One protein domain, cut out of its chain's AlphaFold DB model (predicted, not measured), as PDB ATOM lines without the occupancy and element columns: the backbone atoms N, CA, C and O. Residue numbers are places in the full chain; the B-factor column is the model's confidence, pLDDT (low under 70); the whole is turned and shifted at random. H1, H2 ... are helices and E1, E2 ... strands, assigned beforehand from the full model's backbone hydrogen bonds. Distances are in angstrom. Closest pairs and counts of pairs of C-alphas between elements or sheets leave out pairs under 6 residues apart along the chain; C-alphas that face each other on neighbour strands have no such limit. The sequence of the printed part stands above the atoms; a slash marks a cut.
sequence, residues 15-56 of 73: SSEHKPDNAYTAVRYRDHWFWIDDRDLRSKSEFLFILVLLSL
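Overview. This is residues 15 to 56 of the 73 residues of an uncharacterized protein of Pseudomonas putida (UniProt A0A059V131). A hairpin of two strands, E1 and E2, and one helix, H1, make an open V joined at a tight link, with residues 48 to 56 of H1 sticking out free. Before the hairpin, residues 15 to 16 pair antiparallel with residues 33 to 34 of E2. The printed part has 42 residues, ordered E1, E2, H1, of mixed class; it is loose, with a radius of gyration of the C-alphas of 11.7 A, and spans 33 by 23 by 10 A.

Arrangement. Look first at E1, residues 23 to 29, and E2, residues 32 to 37: this hairpin is antiparallel at 162 degrees, with N 24 and O 36 2.9 A apart, within hydrogen-bond range. In H1, residues 41 to 56, every O i to N i+4 pair is within that range. The closest C-alphas of E2 and H1, Ile 36 and Ser 43, are 7.1 A apart. E1 and H1 are only just apart, at 8.1 A.

Along the chain. Find C-alpha 23 at (29.223, 25.919, 33.997); E1 runs 15.2 A from there, and E2 15.4 A. H1 runs 22.7 A to C-alpha 56 at (9.095, 8.671, 35.959).

Size, cuts and confidence. The C-alphas farthest apart, His 18 and Leu 56, are 34.4 A apart. The printed part has no cut, both links are tight, and no printed residue is under pLDDT 70.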
ATOM      1  N   SER A  15      22.584  33.220  30.286       96.44
ATOM      2  CA  SER A  15      22.854  33.231  28.847       96.44
ATOM      3  C   SER A  15      23.959  34.213  28.450       96.44
ATOM      4  O   SER A  15      24.127  35.247  29.099       96.44
ATOM      5  N   SER A  16      24.728  33.870  27.414       96.62
ATOM      6  CA  SER A  16      25.840  34.667  26.874       96.62
ATOM      7  C   SER A  16      26.231  34.191  25.480       96.62
ATOM      8  O   SER A  16      26.062  33.024  25.146       96.62
ATOM      9  N   GLU A  17      26.813  35.070  24.668       96.94
ATOM     10  CA  GLU A  17      27.336  34.713  23.337       96.94
ATOM     11  C   GLU A  17      28.550  33.769  23.419       96.94
ATOM     12  O   GLU A  17      28.766  32.913  22.562       96.94
ATOM     13  N   HIS A  18      29.329  33.884  24.494       96.12
ATOM     14  CA  HIS A  18      30.522  33.077  24.739       96.12
ATOM     15  C   HIS A  18      30.208  31.902  25.660       96.12
ATOM     16  O   HIS A  18      29.289  31.970  26.477       96.12
ATOM     17  N   LYS A  19      30.982  30.821  25.542       93.75
ATOM     18  CA  LYS A  19      30.839  29.672  26.434       93.75
ATOM     19  C   LYS A  19      31.341  30.048  27.840       93.75
ATOM     20  O   LYS A  19      32.446  30.573  27.934       93.75
ATOM     21  N   PRO A  20      30.583  29.766  28.912       94.50
ATOM     22  CA  PRO A  20      31.036  29.986  30.287       94.50
ATOM     23  C   PRO A  20      32.159  29.012  30.682       94.50
ATOM     24  O   PRO A  20      32.090  27.824  30.361       94.50
ATOM     25  N   ASP A  21      33.148  29.499  31.437       92.81
ATOM     26  CA  ASP A  21      34.267  28.675  31.925       92.81
ATOM     27  C   ASP A  21      33.844  27.711  33.047       92.81
ATOM     28  O   ASP A  21      34.284  26.567  33.087       92.81
ATOM     29  N   ASN A  22      32.950  28.157  33.938       93.00
ATOM     30  CA  ASN A  22      32.540  27.431  35.150       93.00
ATOM     31  C   ASN A  22      31.041  27.090  35.140       93.00
ATOM     32  O   ASN A  22      30.289  27.445  36.053       93.00
ATOM     33  N   ALA A  23      30.585  26.434  34.075       95.44
ATOM     34  CA  ALA A  23      29.223  25.919  33.997       95.44
ATOM     35  C   ALA A  23      29.142  24.471  34.486       95.44
ATOM     36  O   ALA A  23      29.930  23.628  34.064       95.44
ATOM     37  N   TYR A  24      28.122  24.175  35.291       94.88
ATOM     38  CA  TYR A  24      27.752  22.799  35.620       94.88
ATOM     39  C   TYR A  24      27.310  22.028  34.375       94.88
ATOM     40  O   TYR A  24      27.748  20.915  34.107       94.88
ATOM     41  N   THR A  25      26.422  22.654  33.607       94.50
ATOM     42  CA  THR A  25      25.976  22.181  32.303       94.50
ATOM     43  C   THR A  25      25.730  23.389  31.423       94.50
ATOM     44  O   THR A  25      25.217  24.403  31.902       94.50
ATOM     45  N   ALA A  26      26.118  23.296  30.157       96.75
ATOM     46  CA  ALA A  26      25.942  24.357  29.183       96.75
ATOM     47  C   ALA A  26      25.525  23.765  27.840       96.75
ATOM     48  O   ALA A  26      26.131  22.807  27.357       96.75
ATOM     49  N   VAL A  27      24.528  24.378  27.215       96.62
ATOM     50  CA  VAL A  27      24.053  24.022  25.880       96.62
ATOM     51  C   VAL A  27      24.146  25.238  24.968       96.62
ATOM     52  O   VAL A  27      23.822  26.355  25.371       96.62
ATOM     53  N   ARG A  28      24.606  25.030  23.731       96.81
ATOM     54  CA  ARG A  28      24.582  26.071  22.701       96.81
ATOM     55  C   ARG A  28      23.271  25.985  21.936       96.81
ATOM     56  O   ARG A  28      22.953  24.936  21.380       96.81
ATOM     57  N   TYR A  29      22.546  27.091  21.872       96.69
ATOM     58  CA  TYR A  29      21.332  27.217  21.083       96.69
ATOM     59  C   TYR A  29      21.398  28.499  20.254       96.69
ATOM     60  O   TYR A  29      21.460  29.603  20.795       96.69
ATOM     61  N   ARG A  30      21.394  28.338  18.924       95.00
ATOM     62  CA  ARG A  30      21.706  29.412  17.966       95.00
ATOM     63  C   ARG A  30      23.054  30.064  18.314       95.00
ATOM     64  O   ARG A  30      24.043  29.353  18.491       95.00
ATOM     65  N   ASP A  31      23.076  31.385  18.430       96.19
ATOM     66  CA  ASP A  31      24.272  32.189  18.678       96.19
ATOM     67  C   ASP A  31      24.549  32.413  20.175       96.19
ATOM     68  O   ASP A  31      25.383  33.237  20.528       96.19
ATOM     69  N   HIS A  32      23.839  31.708  21.066       97.56
ATOM     70  CA  HIS A  32      23.957  31.881  22.515       97.56
ATOM     71  C   HIS A  32      24.205  30.555  23.238       97.56
ATOM     72  O   HIS A  32      23.752  29.480  22.834       97.56
ATOM     73  N   TRP A  33      24.920  30.646  24.351       98.06
ATOM     74  CA  TRP A  33      25.066  29.604  25.353       98.06
ATOM     75  C   TRP A  33      24.066  29.824  26.474       98.06
ATOM     76  O   TRP A  33      23.870  30.954  26.907       98.06
ATOM     77  N   PHE A  34      23.485  28.733  26.959       97.31
ATOM     78  CA  PHE A  34      22.598  28.695  28.115       97.31
ATOM     79  C   PHE A  34      23.172  27.720  29.138       97.31
ATOM     80  O   PHE A  34      23.558  26.611  28.759       97.31
ATOM     81  N   TRP A  35      23.264  28.113  30.410       97.75
ATOM     82  CA  TRP A  35      23.901  27.275  31.435       97.75
ATOM     83  C   TRP A  35      23.349  27.470  32.845       97.75
ATOM     84  O   TRP A  35      22.709  28.475  33.157       97.75
ATOM     85  N   ILE A  36      23.679  26.502  33.703       96.88
ATOM     86  CA  ILE A  36      23.579  26.591  35.165       96.88
ATOM     87  C   ILE A  36      24.998  26.813  35.715       96.88
ATOM     88  O   ILE A  36      25.920  26.077  35.350       96.88
ATOM     89  N   ASP A  37      25.195  27.829  36.563       96.06
ATOM     90  CA  ASP A  37      26.492  28.107  37.211       96.06
ATOM     91  C   ASP A  37      26.881  26.943  38.136       96.06
ATOM     92  O   ASP A  37      26.039  26.400  38.857       96.06
ATOM     93  N   ASP A  38      28.155  26.547  38.135       95.62
ATOM     94  CA  ASP A  38      28.610  25.421  38.955       95.62
ATOM     95  C   ASP A  38      28.417  25.637  40.470       95.62
ATOM     96  O   ASP A  38      28.223  24.686  41.230       95.62
ATOM     97  N   ARG A  39      28.362  26.886  40.924       95.25
ATOM     98  CA  ARG A  39      28.168  27.217  42.343       95.25
ATOM     99  C   ARG A  39      26.693  27.241  42.749       95.25
ATOM    100  O   ARG A  39      26.394  27.354  43.937       95.25
ATOM    101  N   ASP A  40      25.763  27.130  41.799       94.62
ATOM    102  CA  ASP A  40      24.324  27.185  42.065       94.62
ATOM    103  C   ASP A  40      23.759  25.804  42.443       94.62
ATOM    104  O   ASP A  40      23.121  25.107  41.650       94.62
ATOM    105  N   LEU A  41      24.002  25.395  43.694       94.31
ATOM    106  CA  LEU A  41      23.533  24.112  44.238       94.31
ATOM    107  C   LEU A  41      22.002  23.990  44.280       94.31
ATOM    108  O   LEU A  41      21.471  22.881  44.159       94.31
ATOM    109  N   ARG A  42      21.292  25.117  44.432       93.69
ATOM    110  CA  ARG A  42      19.825  25.137  44.449       93.69
ATOM    111  C   ARG A  42      19.295  24.791  43.064       93.69
ATOM    112  O   ARG A  42      18.575  23.808  42.933       93.69
ATOM    113  N   SER A  43      19.739  25.508  42.031       95.19
ATOM    114  CA  SER A  43      19.342  25.227  40.646       95.19
ATOM    115  C   SER A  43      19.699  23.803  40.215       95.19
ATOM    116  O   SER A  43      18.908  23.173  39.518       95.19
ATOM    117  N   LYS A  44      20.842  23.258  40.661       95.06
ATOM    118  CA  LYS A  44      21.223  21.856  40.401       95.06
ATOM    119  C   LYS A  44      20.230  20.854  40.996       95.06
ATOM    120  O   LYS A  44      19.831  19.921  40.305       95.06
ATOM    121  N   SER A  45      19.844  21.047  42.256       94.69
ATOM    122  CA  SER A  45      18.919  20.144  42.958       94.69
ATOM    123  C   SER A  45      17.525  20.173  42.330       94.69
ATOM    124  O   SER A  45      16.956  19.120  42.055       94.69
ATOM    125  N   GLU A  46      17.018  21.368  42.025       95.31
ATOM    126  CA  GLU A  46      15.718  21.553  41.369       95.31
ATOM    127  C   GLU A  46      15.715  20.983  39.940       95.31
ATOM    128  O   GLU A  46      14.778  20.297  39.535       95.31
ATOM    129  N   PHE A  47      16.797  21.193  39.181       95.00
ATOM    130  CA  PHE A  47      16.939  20.626  37.839       95.00
ATOM    131  C   PHE A  47      16.960  19.093  37.870       95.00
ATOM    132  O   PHE A  47      16.248  18.454  37.097       95.00
ATOM    133  N   LEU A  48      17.720  18.493  38.793       94.56
ATOM    134  CA  LEU A  48      17.740  17.041  38.974       94.56
ATOM    135  C   LEU A  48      16.361  16.504  39.371       94.56
ATOM    136  O   LEU A  48      15.939  15.475  38.851       94.56
ATOM    137  N   PHE A  49      15.647  17.200  40.256       95.19
ATOM    138  CA  PHE A  49      14.297  16.811  40.650       95.19
ATOM    139  C   PHE A  49      13.342  16.777  39.447       95.19
ATOM    140  O   PHE A  49      12.641  15.785  39.254       95.19
ATOM    141  N   ILE A  50      13.383  17.795  38.580       93.75
ATOM    142  CA  ILE A  50      12.611  17.813  37.327       93.75
ATOM    143  C   ILE A  50      12.998  16.637  36.417       93.75
ATOM    144  O   ILE A  50      12.111  15.992  35.860       93.75
ATOM    145  N   LEU A  51      14.290  16.316  36.286       92.94
ATOM    146  CA  LEU A  51      14.740  15.162  35.495       92.94
ATOM    147  C   LEU A  51      14.228  13.827  36.053       92.94
ATOM    148  O   LEU A  51      13.860  12.949  35.277       92.94
ATOM    149  N   VAL A  52      14.173  13.675  37.379       94.44
ATOM    150  CA  VAL A  52      13.584  12.491  38.026       94.44
ATOM    151  C   VAL A  52      12.081  12.412  37.753       94.44
ATOM    152  O   VAL A  52      11.573  11.343  37.435       94.44
ATOM    153  N   LEU A  53      11.355  13.529  37.829       94.25
ATOM    154  CA  LEU A  53       9.934  13.547  37.469       94.25
ATOM    155  C   LEU A  53       9.718  13.187  35.994       94.25
ATOM    156  O   LEU A  53       8.790  12.443  35.686       94.25
ATOM    157  N   LEU A  54      10.579  13.675  35.096       91.69
ATOM    158  CA  LEU A  54      10.515  13.358  33.671       91.69
ATOM    159  C   LEU A  54      10.776  11.870  33.411       91.69
ATOM    160  O   LEU A  54      10.007  11.248  32.687       91.69
ATOM    161  N   SER A  55      11.793  11.277  34.042       90.62
ATOM    162  CA  SER A  55      12.091   9.850  33.867       90.62
ATOM    163  C   SER A  55      10.983   8.942  34.402       90.62
ATOM    164  O   SER A  55      10.724   7.884  33.834       90.62
ATOM    165  N   LEU A  56      10.288   9.361  35.464       91.12
ATOM    166  CA  LEU A  56       9.095   8.671  35.959       91.12
ATOM    167  C   LEU A  56       7.890   8.851  35.026       91.12
ATOM    168  O   LEU A  56       7.067   7.945  34.924       91.12
TER     169      LEU A  56